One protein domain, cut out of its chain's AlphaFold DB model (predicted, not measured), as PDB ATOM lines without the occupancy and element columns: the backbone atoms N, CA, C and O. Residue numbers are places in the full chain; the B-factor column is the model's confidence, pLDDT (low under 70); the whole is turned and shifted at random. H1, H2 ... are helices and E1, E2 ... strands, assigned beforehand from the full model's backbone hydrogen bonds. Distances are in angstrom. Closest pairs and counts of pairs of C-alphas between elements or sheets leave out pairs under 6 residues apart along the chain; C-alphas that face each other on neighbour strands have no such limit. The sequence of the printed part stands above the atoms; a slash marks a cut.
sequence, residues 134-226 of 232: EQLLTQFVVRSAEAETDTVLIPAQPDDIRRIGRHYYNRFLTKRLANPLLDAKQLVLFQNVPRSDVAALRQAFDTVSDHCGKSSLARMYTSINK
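This is residues 134 to 226 of the 232 residues of an uncharacterized protein of Saccharomonospora xinjiangensis (UniProt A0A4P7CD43). A small head holds three helices, H1, H3 and H4, with the two-strand pair E1 E4, and a long arm made by the pair E2 E3 sticks out of it with H2 at its tip. In the head, H1 and H4 lie side by side. The printed part has 93 residues with four named helices and four named strands, in the order H1 E1 E2 H2 E3 E4 H3 H4, and its class is mixed, helices and strands. Both two-strand sheets are antiparallel. The whole is loose, with a radius of gyration of the C-alphas of 16.2 A, and the arm makes the length in spans of 51 by 22 by 21 A.

H1, residues 134 to 146, begins at C-alpha 134 (17.251, -23.831, 44.456) and is 18.1 A long. E1 is residues 151 to 154, and E2, residues 161 to 165, is 13.1 A long. H2, residues 167 to 176, is 14.5 A long and ends at C-alpha 176 (-0.832, -2.238, 53.865). E3, residues 184 to 188, is 12.6 A long, and E4 is residues 191 to 194. H3, residues 198 to 209, is 16.0 A long. H4, residues 214 to 225, is 16.4 A long and ends at C-alpha 225 (30.906, -37.535, 40.581).

H1 and H4 touch at a shallow tilt of 14 degrees, the same way; their closest C-alphas, of Ala 145 and Ile 224, are 5.3 A apart. H3 is close to but not clearly touching H4, with C-alphas 209 and 217 closest at 7.2 A. The closest C-alphas of H1 and E1, of Ser 144 and Val 152, are 5.2 A apart. E1 and E4 are antiparallel, with N 152 and O 193 at 2.8 A. E2 and E3 are antiparallel, with N 162 and O 187 at 2.9 A. E3 runs on into E4 at 27 degrees. H2 touches no helix. In H1, H2, H3 and H4 every O i to N i+4 pair is within hydrogen-bond range.

The C-alphas farthest apart, of Arg 176 and Ser 196, are 52.0 A apart. The printed part has no cut and no long link. Confidence is low, under 70, at residues 166 to 183.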
ATOM      1  N   GLU A 134      16.716 -22.848  45.401       92.75
ATOM      2  CA  GLU A 134      17.251 -23.831  44.456       92.75
ATOM      3  C   GLU A 134      18.685 -23.505  44.016       92.75
ATOM      4  O   GLU A 134      19.559 -24.376  44.000       92.75
ATOM      5  N   GLN A 135      18.944 -22.244  43.660       91.81
ATOM      6  CA  GLN A 135      20.269 -21.817  43.225       91.81
ATOM      7  C   GLN A 135      21.267 -21.874  44.386       91.81
ATOM      8  O   GLN A 135      22.398 -22.298  44.165       91.81
ATOM      9  N   LEU A 136      20.846 -21.518  45.606       91.88
ATOM     10  CA  LEU A 136      21.681 -21.592  46.807       91.88
ATOM     11  C   LEU A 136      22.123 -23.033  47.063       91.88
ATOM     12  O   LEU A 136      23.320 -23.299  47.143       91.88
ATOM     13  N   LEU A 137      21.164 -23.961  47.113       94.88
ATOM     14  CA  LEU A 137      21.425 -25.389  47.296       94.88
ATOM     15  C   LEU A 137      22.378 -25.909  46.214       94.88
ATOM     16  O   LEU A 137      23.384 -26.543  46.518       94.88
ATOM     17  N   THR A 138      22.109 -25.572  44.950       95.19
ATOM     18  CA  THR A 138      22.936 -26.008  43.814       95.19
ATOM     19  C   THR A 138      24.364 -25.493  43.913       95.19
ATOM     20  O   THR A 138      25.303 -26.256  43.702       95.19
ATOM     21  N   GLN A 139      24.552 -24.208  44.216       93.12
ATOM     22  CA  GLN A 139      25.883 -23.608  44.276       93.12
ATOM     23  C   GLN A 139      26.697 -24.158  45.445       93.12
ATOM     24  O   GLN A 139      27.871 -24.441  45.256       93.12
ATOM     25  N   PHE A 140      26.099 -24.373  46.618       92.62
ATOM     26  CA  PHE A 140      26.824 -24.948  47.755       92.62
ATOM     27  C   PHE A 140      27.320 -26.367  47.467       92.62
ATOM     28  O   PHE A 140      28.501 -26.652  47.678       92.62
ATOM     29  N   VAL A 141      26.467 -27.229  46.907       94.56
ATOM     30  CA  VAL A 141      26.858 -28.599  46.538       94.56
ATOM     31  C   VAL A 141      27.938 -28.583  45.458       94.56
ATOM     32  O   VAL A 141      28.978 -29.211  45.618       94.56
ATOM     33  N   VAL A 142      27.736 -27.816  44.380       94.31
ATOM     34  CA  VAL A 142      28.691 -27.758  43.263       94.31
ATOM     35  C   VAL A 142      30.034 -27.191  43.711       94.31
ATOM     36  O   VAL A 142      31.066 -27.780  43.417       94.31
ATOM     37  N   ARG A 143      30.049 -26.076  44.451       93.19
ATOM     38  CA  ARG A 143      31.297 -25.435  44.888       93.19
ATOM     39  C   ARG A 143      32.044 -26.251  45.932       93.19
ATOM     40  O   ARG A 143      33.266 -26.288  45.877       93.19
ATOM     41  N   SER A 144      31.346 -26.920  46.849       93.69
ATOM     42  CA  SER A 144      32.001 -27.825  47.806       93.69
ATOM     43  C   SER A 144      32.565 -29.073  47.123       93.69
ATOM     44  O   SER A 144      33.672 -29.495  47.453       93.69
ATOM     45  N   ALA A 145      31.874 -29.602  46.109       91.88
ATOM     46  CA  ALA A 145      32.395 -30.677  45.270       91.88
ATOM     47  C   ALA A 145      33.577 -30.225  44.382       91.88
ATOM     48  O   ALA A 145      34.489 -31.001  44.108       91.88
ATOM     49  N   GLU A 146      33.607 -28.967  43.946       90.31
ATOM     50  CA  GLU A 146      34.737 -28.397  43.196       90.31
ATOM     51  C   GLU A 146      35.935 -28.050  44.090       90.31
ATOM     52  O   GLU A 146      37.051 -27.967  43.592       90.31
ATOM     53  N   ALA A 147      35.741 -27.878  45.401       89.19
ATOM     54  CA  ALA A 147      36.793 -27.497  46.348       89.19
ATOM     55  C   ALA A 147      37.795 -28.627  46.681       89.19
ATOM     56  O   ALA A 147      38.535 -28.502  47.652       89.19
ATOM     57  N   GLU A 148      37.799 -29.725  45.914       73.69
ATOM     58  CA  GLU A 148      38.707 -30.879  46.062       73.69
ATOM     59  C   GLU A 148      38.739 -31.496  47.476       73.69
ATOM     60  O   GLU A 148      39.743 -32.049  47.912       73.69
ATOM     61  N   THR A 149      37.617 -31.432  48.199       82.31
ATOM     62  CA  THR A 149      37.453 -32.139  49.480       82.31
ATOM     63  C   THR A 149      36.724 -33.474  49.295       82.31
ATOM     64  O   THR A 149      35.877 -33.602  48.402       82.31
ATOM     65  N   ASP A 150      36.989 -34.448  50.173       89.06
ATOM     66  CA  ASP A 150      36.316 -35.765  50.196       89.06
ATOM     67  C   ASP A 150      34.842 -35.698  50.632       89.06
ATOM     68  O   ASP A 150      34.137 -36.708  50.682       89.06
ATOM     69  N   THR A 151      34.352 -34.501  50.947       92.69
ATOM     70  CA  THR A 151      32.991 -34.239  51.405       92.69
ATOM     71  C   THR A 151      32.294 -33.236  50.500       92.69
ATOM     72  O   THR A 151      32.931 -32.454  49.799       92.69
ATOM     73  N   VAL A 152      30.968 -33.220  50.543       94.56
ATOM     74  CA  VAL A 152      30.145 -32.201  49.893       94.56
ATOM     75  C   VAL A 152      29.174 -31.599  50.895       94.56
ATOM     76  O   VAL A 152      28.666 -32.287  51.779       94.56
ATOM     77  N   LEU A 153      28.941 -30.296  50.766       96.06
ATOM     78  CA  LEU A 153      28.009 -29.552  51.599       96.06
ATOM     79  C   LEU A 153      26.606 -29.686  51.026       96.06
ATOM     80  O   LEU A 153      26.282 -29.067  50.009       96.06
ATOM     81  N   ILE A 154      25.770 -30.470  51.695       95.88
ATOM     82  CA  ILE A 154      24.387 -30.701  51.285       95.88
ATOM     83  C   ILE A 154      23.484 -30.880  52.521       95.88
ATOM     84  O   ILE A 154      23.925 -31.464  53.513       95.88
ATOM     85  N   PRO A 155      22.247 -30.356  52.515       96.12
ATOM     86  CA  PRO A 155      21.239 -30.718  53.512       96.12
ATOM     87  C   PRO A 155      20.894 -32.204  53.399       96.12
ATOM     88  O   PRO A 155      20.642 -32.690  52.296       96.12
ATOM     89  N   ALA A 156      20.885 -32.920  54.519       93.19
ATOM     90  CA  ALA A 156      20.703 -34.373  54.539       93.19
ATOM     91  C   ALA A 156      19.388 -34.805  55.198       93.19
ATOM     92  O   ALA A 156      18.955 -35.939  55.008       93.19
ATOM     93  N   GLN A 157      18.760 -33.926  55.981       93.06
ATOM     94  CA  GLN A 157      17.482 -34.180  56.637       93.06
ATOM     95  C   GLN A 157      16.407 -33.204  56.145       93.06
ATOM     96  O   GLN A 157      16.716 -32.038  55.903       93.06
ATOM     97  N   PRO A 158      15.125 -33.610  56.088       85.62
ATOM     98  CA  PRO A 158      14.025 -32.711  55.723       85.62
ATOM     99  C   PRO A 158      13.984 -31.419  56.553       85.62
ATOM    100  O   PRO A 158      13.737 -30.337  56.025       85.62
ATOM    101  N   ASP A 159      14.299 -31.511  57.848       88.56
ATOM    102  CA  ASP A 159      14.325 -30.365  58.765       88.56
ATOM    103  C   ASP A 159      15.547 -29.445  58.599       88.56
ATOM    104  O   ASP A 159      15.602 -28.381  59.223       88.56
ATOM    105  N   ASP A 160      16.510 -29.799  57.742       90.19
ATOM    106  CA  ASP A 160      17.647 -28.932  57.430       90.19
ATOM    107  C   ASP A 160      17.231 -27.752  56.544       90.19
ATOM    108  O   ASP A 160      17.899 -26.718  56.554       90.19
ATOM    109  N   ILE A 161      16.129 -27.868  55.793       91.12
ATOM    110  CA  ILE A 161      15.611 -26.809  54.919       91.12
ATOM    111  C   ILE A 161      14.284 -26.315  55.490       91.12
ATOM    112  O   ILE A 161      13.219 -26.883  55.261       91.12
ATOM    113  N   ARG A 162      14.323 -25.199  56.224       87.25
ATOM    114  CA  ARG A 162      13.134 -24.664  56.900       87.25
ATOM    115  C   ARG A 162      12.830 -23.245  56.483       87.25
ATOM    116  O   ARG A 162      13.675 -22.356  56.533       87.25
ATOM    117  N   ARG A 163      11.563 -23.004  56.164       81.75
ATOM    118  CA  ARG A 163      11.025 -21.657  55.991       81.75
ATOM    119  C   ARG A 163      10.194 -21.293  57.213       81.75
ATOM    120  O   ARG A 163       9.094 -21.798  57.397       81.75
ATOM    121  N   ILE A 164      10.712 -20.389  58.036       77.88
ATOM    122  CA  ILE A 164       9.999 -19.882  59.209       77.88
ATOM    123  C   ILE A 164       9.300 -18.583  58.820       77.88
ATOM    124  O   ILE A 164       9.946 -17.562  58.570       77.88
ATOM    125  N   GLY A 165       7.971 -18.620  58.754       71.25
ATOM    126  CA  GLY A 165       7.163 -17.440  58.461       71.25
ATOM    127  C   GLY A 165       7.360 -16.351  59.515       71.25
ATOM    128  O   GLY A 165       7.272 -16.598  60.717       71.25
ATOM    129  N   ARG A 166       7.580 -15.107  59.079       68.75
ATOM    130  CA  ARG A 166       7.595 -13.953  59.987       68.75
ATOM    131  C   ARG A 166       6.172 -13.431  60.142       68.75
ATOM    132  O   ARG A 166       5.799 -12.414  59.569       68.75
ATOM    133  N   HIS A 167       5.364 -14.159  60.918       62.62
ATOM    134  CA  HIS A 167       3.917 -13.935  61.058       62.62
ATOM    135  C   HIS A 167       3.529 -12.475  61.342       62.62
ATOM    136  O   HIS A 167       2.574 -11.973  60.759       62.62
ATOM    137  N   TYR A 168       4.299 -11.776  62.180       59.66
ATOM    138  CA  TYR A 168       4.082 -10.354  62.467       59.66
ATOM    139  C   TYR A 168       4.282  -9.457  61.237       59.66
ATOM    140  O   TYR A 168       3.408  -8.659  60.905       59.66
ATOM    141  N   TYR A 169       5.394  -9.640  60.526       60.47
ATOM    142  CA  TYR A 169       5.712  -8.855  59.337       60.47
ATOM    143  C   TYR A 169       4.682  -9.116  58.234       60.47
ATOM    144  O   TYR A 169       4.136  -8.187  57.645       60.47
ATOM    145  N   ASN A 170       4.302 -10.384  58.051       62.91
ATOM    146  CA  ASN A 170       3.241 -10.769  57.124       62.91
ATOM    147  C   ASN A 170       1.898 -10.120  57.480       62.91
ATOM    148  O   ASN A 170       1.266  -9.553  56.597       62.91
ATOM    149  N   ARG A 171       1.501 -10.091  58.763       67.81
ATOM    150  CA  ARG A 171       0.281  -9.398  59.224       67.81
ATOM    151  C   ARG A 171       0.283  -7.915  58.846       67.81
ATOM    152  O   ARG A 171      -0.741  -7.403  58.397       67.81
ATOM    153  N   PHE A 172       1.402  -7.221  59.049       58.72
ATOM    154  CA  PHE A 172       1.531  -5.808  58.695       58.72
ATOM    155  C   PHE A 172       1.462  -5.594  57.177       58.72
ATOM    156  O   PHE A 172       0.680  -4.764  56.708       58.72
ATOM    157  N   LEU A 173       2.217  -6.381  56.403       55.66
ATOM    158  CA  LEU A 173       2.242  -6.282  54.944       55.66
ATOM    159  C   LEU A 173       0.855  -6.527  54.335       55.66
ATOM    160  O   LEU A 173       0.439  -5.756  53.476       55.66
ATOM    161  N   THR A 174       0.100  -7.521  54.814       65.94
ATOM    162  CA  THR A 174      -1.264  -7.803  54.328       65.94
ATOM    163  C   THR A 174      -2.258  -6.682  54.616       65.94
ATOM    164  O   THR A 174      -3.199  -6.494  53.854       65.94
ATOM    165  N   LYS A 175      -2.052  -5.895  55.677       66.12
ATOM    166  CA  LYS A 175      -2.899  -4.725  55.967       66.12
ATOM    167  C   LYS A 175      -2.567  -3.511  55.097       66.12
ATOM    168  O   LYS A 175      -3.403  -2.622  54.956       66.12
ATOM    169  N   ARG A 176      -1.340  -3.423  54.577       65.06
ATOM    170  CA  ARG A 176      -0.832  -2.238  53.865       65.06
ATOM    171  C   ARG A 176      -0.702  -2.435  52.355       65.06
ATOM    172  O   ARG A 176      -0.646  -1.443  51.635       65.06
ATOM    173  N   LEU A 177      -0.664  -3.678  51.878       51.84
ATOM    174  CA  LEU A 177      -0.484  -4.037  50.473       51.84
ATOM    175  C   LEU A 177      -1.617  -4.967  50.033       51.84
ATOM    176  O   LEU A 177      -1.927  -5.928  50.727       51.84
ATOM    177  N   ALA A 178      -2.191  -4.725  48.852       59.72
ATOM    178  CA  ALA A 178      -3.227  -5.597  48.288       59.72
ATOM    179  C   ALA A 178      -2.702  -7.008  47.951       59.72
ATOM    180  O   ALA A 178      -3.466  -7.964  47.967       59.72
ATOM    181  N   ASN A 179      -1.395  -7.134  47.675       55.78
ATOM    182  CA  ASN A 179      -0.711  -8.389  47.346       55.78
ATOM    183  C   ASN A 179       0.660  -8.449  48.049       55.78
ATOM    184  O   ASN A 179       1.693  -8.219  47.412       55.78
ATOM    185  N   PRO A 180       0.703  -8.674  49.373       58.62
ATOM    186  CA  PRO A 180       1.960  -8.733  50.111       58.62
ATOM    187  C   PRO A 180       2.765  -9.977  49.711       58.62
ATOM    188  O   PRO A 180       2.245 -11.093  49.695       58.62
ATOM    189  N   LEU A 181       4.060  -9.816  49.443       56.66
ATOM    190  CA  LEU A 181       4.961 -10.965  49.362       56.66
ATOM    191  C   LEU A 181       5.200 -11.496  50.780       56.66
ATOM    192  O   LEU A 181       5.603 -10.736  51.657       56.66
ATOM    193  N   LEU A 182       4.946 -12.790  51.001       63.12
ATOM    194  CA  LEU A 182       5.153 -13.430  52.302       63.12
ATOM    195  C   LEU A 182       6.639 -13.418  52.687       63.12
ATOM    196  O   LEU A 182       7.454 -14.128  52.089       63.12
ATOM    197  N   ASP A 183       6.960 -12.659  53.728       67.25
ATOM    198  CA  ASP A 183       8.260 -12.614  54.376       67.25
ATOM    199  C   ASP A 183       8.465 -13.833  55.284       67.25
ATOM    200  O   ASP A 183       7.593 -14.263  56.054       67.25
ATOM    201  N   ALA A 184       9.641 -14.433  55.181       70.31
ATOM    202  CA  ALA A 184      10.024 -15.587  55.970       70.31
ATOM    203  C   ALA A 184      11.541 -15.644  56.096       70.31
ATOM    204  O   ALA A 184      12.268 -15.258  55.182       70.31
ATOM    205  N   LYS A 185      12.019 -16.199  57.207       75.88
ATOM    206  CA  LYS A 185      13.420 -16.580  57.338       75.88
ATOM    207  C   LYS A 185      13.589 -17.962  56.713       75.88
ATOM    208  O   LYS A 185      13.016 -18.930  57.210       75.88
ATOM    209  N   GLN A 186      14.346 -18.042  55.624       81.31
ATOM    210  CA  GLN A 186      14.835 -19.318  55.115       81.31
ATOM    211  C   GLN A 186      16.064 -19.712  55.940       81.31
ATOM    212  O   GLN A 186      17.014 -18.939  56.052       81.31
ATOM    213  N   LEU A 187      16.020 -20.891  56.541       84.75
ATOM    214  CA  LEU A 187      17.128 -21.534  57.230       84.75
ATOM    215  C   LEU A 187      17.526 -22.753  56.405       84.75
ATOM    216  O   LEU A 187      16.661 -23.521  55.983       84.75
ATOM    217  N   VAL A 188      18.822 -22.888  56.145       89.31
ATOM    218  CA  VAL A 188      19.397 -24.050  55.472       89.31
ATOM    219  C   VAL A 188      20.601 -24.490  56.289       89.31
ATOM    220  O   VAL A 188      21.536 -23.706  56.463       89.31
ATOM    221  N   LEU A 189      20.559 -25.709  56.816       91.56
ATOM    222  CA  LEU A 189      21.694 -26.344  57.470       91.56
ATOM    223  C   LEU A 189      22.422 -27.218  56.447       91.56
ATOM    224  O   LEU A 189      21.855 -28.159  55.903       91.56
ATOM    225  N   PHE A 190      23.681 -26.889  56.170       93.81
ATOM    226  CA  PHE A 190      24.537 -27.714  55.325       93.81
ATOM    227  C   PHE A 190      25.344 -28.670  56.195       93.81
ATOM    228  O   PHE A 190      25.962 -28.244  57.172       93.81
ATOM    229  N   GLN A 191      25.361 -29.944  55.816       94.00
ATOM    230  CA  GLN A 191      26.168 -30.971  56.461       94.00
ATOM    231  C   GLN A 191      27.321 -31.372  55.539       94.00
ATOM    232  O   GLN A 191      27.172 -31.349  54.319       94.00
ATOM    233  N   ASN A 192      28.466 -31.743  56.116       94.62
ATOM    234  CA  ASN A 192      29.555 -32.358  55.358       94.62
ATOM    235  C   ASN A 192      29.231 -33.839  55.151       94.62
ATOM    236  O   ASN A 192      29.346 -34.628  56.088       94.62
ATOM    237  N   VAL A 193      28.832 -34.209  53.938       95.38
ATOM    238  CA  VAL A 193      28.534 -35.598  53.572       95.38
ATOM    239  C   VAL A 193      29.719 -36.176  52.796       95.38
ATOM    240  O   VAL A 193      30.081 -35.603  51.765       95.38
ATOM    241  N   PRO A 194      30.350 -37.275  53.249       94.44
ATOM    242  CA  PRO A 194      31.418 -37.933  52.500       94.44
ATOM    243  C   PRO A 194      30.945 -38.387  51.117       94.44
ATOM    244  O   PRO A 194      29.864 -38.955  50.984       94.44
ATOM    245  N   ARG A 195      31.772 -38.199  50.085       90.56
ATOM    246  CA  ARG A 195      31.432 -38.620  48.712       90.56
ATOM    247  C   ARG A 195      31.277 -40.130  48.570       90.56
ATOM    248  O   ARG A 195      30.501 -40.595  47.744       90.56
ATOM    249  N   SER A 196      32.013 -40.884  49.378       90.75
ATOM    250  CA  SER A 196      31.945 -42.343  49.421       90.75
ATOM    251  C   SER A 196      30.679 -42.867  50.106       90.75
ATOM    252  O   SER A 196      30.333 -44.036  49.928       90.75
ATOM    253  N   ASP A 197      29.963 -42.029  50.865       93.94
ATOM    254  CA  ASP A 197      28.730 -42.415  51.546       93.94
ATOM    255  C   ASP A 197      27.521 -42.256  50.615       93.94
ATOM    256  O   ASP A 197      26.757 -41.289  50.654       93.94
ATOM    257  N   VAL A 198      27.347 -43.253  49.747       92.62
ATOM    258  CA  VAL A 198      26.257 -43.303  48.764       92.62
ATOM    259  C   VAL A 198      24.877 -43.252  49.434       92.62
ATOM    260  O   VAL A 198      23.940 -42.685  48.866       92.62
ATOM    261  N   ALA A 199      24.731 -43.821  50.634       94.69
ATOM    262  CA  ALA A 199      23.458 -43.831  51.351       94.69
ATOM    263  C   ALA A 199      23.096 -42.428  51.856       94.69
ATOM    264  O   ALA A 199      21.980 -41.963  51.608       94.69
ATOM    265  N   ALA A 200      24.049 -41.731  52.482       94.06
ATOM    266  CA  ALA A 200      23.857 -40.358  52.936       94.06
ATOM    267  C   ALA A 200      23.646 -39.391  51.763       94.06
ATOM    268  O   ALA A 200      22.758 -38.540  51.819       94.06
ATOM    269  N   LEU A 201      24.392 -39.555  50.664       94.31
ATOM    270  CA  LEU A 201      24.186 -38.762  49.451       94.31
ATOM    271  C   LEU A 201      22.790 -38.971  48.871       94.31
ATOM    272  O   LEU A 201      22.128 -37.997  48.526       94.31
ATOM    273  N   ARG A 202      22.310 -40.214  48.790       94.31
ATOM    274  CA  ARG A 202      20.950 -40.493  48.316       94.31
ATOM    275  C   ARG A 202      19.904 -39.800  49.186       94.31
ATOM    276  O   ARG A 202      19.037 -39.121  48.646       94.31
ATOM    277  N   GLN A 203      20.017 -39.923  50.507       94.88
ATOM    278  CA  GLN A 203      19.108 -39.260  51.443       94.88
ATOM    279  C   GLN A 203      19.136 -37.731  51.289       94.88
ATOM    280  O   GLN A 203      18.094 -37.072  51.315       94.88
ATOM    281  N   ALA A 204      20.323 -37.163  51.086       94.56
ATOM    282  CA  ALA A 204      20.486 -35.744  50.833       94.56
ATOM    283  C   ALA A 204      19.858 -35.313  49.497       94.56
ATOM    284  O   ALA A 204      19.189 -34.284  49.440       94.56
ATOM    285  N   PHE A 205      19.992 -36.120  48.438       94.56
ATOM    286  CA  PHE A 205      19.316 -35.884  47.158       94.56
ATOM    287  C   PHE A 205      17.797 -35.926  47.286       94.56
ATOM    288  O   PHE A 205      17.135 -35.037  46.754       94.56
ATOM    289  N   ASP A 206      17.258 -36.903  48.017       94.12
ATOM    290  CA  ASP A 206      15.825 -36.982  48.301       94.12
ATOM    291  C   ASP A 206      15.368 -35.707  49.039       94.12
ATOM    292  O   ASP A 206      14.408 -35.065  48.618       94.12
ATOM    293  N   THR A 207      16.139 -35.256  50.038       94.00
ATOM    294  CA  THR A 207      15.883 -34.021  50.807       94.00
ATOM    295  C   THR A 207      15.854 -32.762  49.933       94.00
ATOM    296  O   THR A 207      14.962 -31.926  50.074       94.00
ATOM    297  N   VAL A 208      16.817 -32.582  49.022       95.19
ATOM    298  CA  VAL A 208      16.859 -31.377  48.171       95.19
ATOM    299  C   VAL A 208      15.931 -31.462  46.956       95.19
ATOM    300  O   VAL A 208      15.648 -30.432  46.342       95.19
ATOM    301  N   SER A 209      15.446 -32.656  46.593       93.69
ATOM    302  CA  SER A 209      14.633 -32.866  45.387       93.69
ATOM    303  C   SER A 209      13.301 -32.116  45.408       93.69
ATOM    304  O   SER A 209      12.875 -31.612  44.369       93.69
ATOM    305  N   ASP A 210      12.715 -31.919  46.589       90.31
ATOM    306  CA  ASP A 210      11.486 -31.136  46.777       90.31
ATOM    307  C   ASP A 210      11.687 -29.628  46.543       90.31
ATOM    308  O   ASP A 210      10.728 -28.866  46.384       90.31
ATOM    309  N   HIS A 211      12.943 -29.174  46.503       91.62
ATOM    310  CA  HIS A 211      13.315 -27.763  46.397       91.62
ATOM    311  C   HIS A 211      14.085 -27.414  45.119       91.62
ATOM    312  O   HIS A 211      14.328 -26.231  44.863       91.62
ATOM    313  N   CYS A 212      14.467 -28.410  44.319       93.88
ATOM    314  CA  CYS A 212      15.327 -28.241  43.154       93.88
ATOM    315  C   CYS A 212      14.723 -28.876  41.899       93.88
ATOM    316  O   CYS A 212      14.247 -30.008  41.906       93.88
ATOM    317  N   GLY A 213      14.813 -28.172  40.769       93.06
ATOM    318  CA  GLY A 213      14.464 -28.731  39.472       93.06
ATOM    319  C   GLY A 213      15.466 -29.791  39.006       93.06
ATOM    320  O   GLY A 213      16.619 -29.844  39.442       93.06
ATOM    321  N   LYS A 214      15.049 -30.612  38.035       93.94
ATOM    322  CA  LYS A 214      15.877 -31.695  37.467       93.94
ATOM    323  C   LYS A 214      17.240 -31.219  36.957       93.94
ATOM    324  O   LYS A 214      18.224 -31.934  37.098       93.94
ATOM    325  N   SER A 215      17.310 -30.023  36.369       93.88
ATOM    326  CA  SER A 215      18.563 -29.440  35.871       93.88
ATOM    327  C   SER A 215      19.552 -29.144  37.001       93.88
ATOM    328  O   SER A 215      20.741 -29.428  36.869       93.88
ATOM    329  N   SER A 216      19.065 -28.616  38.122       94.75
ATOM    330  CA  SER A 216      19.857 -28.340  39.320       94.75
ATOM    331  C   SER A 216      20.371 -29.629  39.958       94.75
ATOM    332  O   SER A 216      21.574 -29.753  40.185       94.75
ATOM    333  N   LEU A 217      19.501 -30.631  40.117       95.50
ATOM    334  CA  LEU A 217      19.883 -31.958  40.617       95.50
ATOM    335  C   LEU A 217      20.926 -32.635  39.715       95.50
ATOM    336  O   LEU A 217      21.922 -33.160  40.206       95.50
ATOM    337  N   ALA A 218      20.761 -32.571  38.390       94.31
ATOM    338  CA  ALA A 218      21.731 -33.126  37.446       94.31
ATOM    339  C   ALA A 218      23.103 -32.440  37.547       94.31
ATOM    340  O   ALA A 218      24.141 -33.102  37.459       94.31
ATOM    341  N   ARG A 219      23.130 -31.120  37.769       95.19
ATOM    342  CA  ARG A 219      24.376 -30.372  37.992       95.19
ATOM    343  C   ARG A 219      25.059 -30.784  39.291       95.19
ATOM    344  O   ARG A 219      26.260 -31.035  39.255       95.19
ATOM    345  N   MET A 220      24.305 -30.895  40.387       94.50
ATOM    346  CA  MET A 220      24.811 -31.399  41.669       94.50
ATOM    347  C   MET A 220      25.420 -32.793  41.497       94.50
ATOM    348  O   MET A 220      26.587 -33.004  41.825       94.50
ATOM    349  N   TYR A 221      24.668 -33.715  40.890       93.50
ATOM    350  CA  TYR A 221      25.115 -35.084  40.635       93.50
ATOM    351  C   TYR A 221      26.415 -35.095  39.832       93.50
ATOM    352  O   TYR A 221      27.391 -35.728  40.223       93.50
ATOM    353  N   THR A 222      26.456 -34.333  38.740       92.50
ATOM    354  CA  THR A 222      27.649 -34.238  37.896       92.50
ATOM    355  C   THR A 222      28.846 -33.711  38.686       92.50
ATOM    356  O   THR A 222      29.940 -34.228  38.528       92.50
ATOM    357  N   SER A 223      28.666 -32.694  39.534       91.44
ATOM    358  CA  SER A 223      29.771 -32.128  40.318       91.44
ATOM    359  C   SER A 223      30.321 -33.084  41.375       91.44
ATOM    360  O   SER A 223      31.533 -33.164  41.526       91.44
ATOM    361  N   ILE A 224      29.456 -33.846  42.049       90.69
ATOM    362  CA  ILE A 224      29.867 -34.810  43.082       90.69
ATOM    363  C   ILE A 224      30.705 -35.934  42.463       90.69
ATOM    364  O   ILE A 224      31.736 -36.307  43.018       90.69
ATOM    365  N   ASN A 225      30.288 -36.410  41.285       87.69
ATOM    366  CA  ASN A 225      30.906 -37.535  40.581       87.69
ATOM    367  C   ASN A 225      32.011 -37.115  39.590       87.69
ATOM    368  O   ASN A 225      32.603 -37.959  38.919       87.69
ATOM    369  N   LYS A 226      32.307 -35.814  39.459       73.94
ATOM    370  CA  LYS A 226      33.439 -35.328  38.656       73.94
ATOM    371  C   LYS A 226      34.737 -35.667  39.394       73.94
ATOM    372  O   LYS A 226      35.147 -34.945  40.294       73.94
TER     373      LYS A 226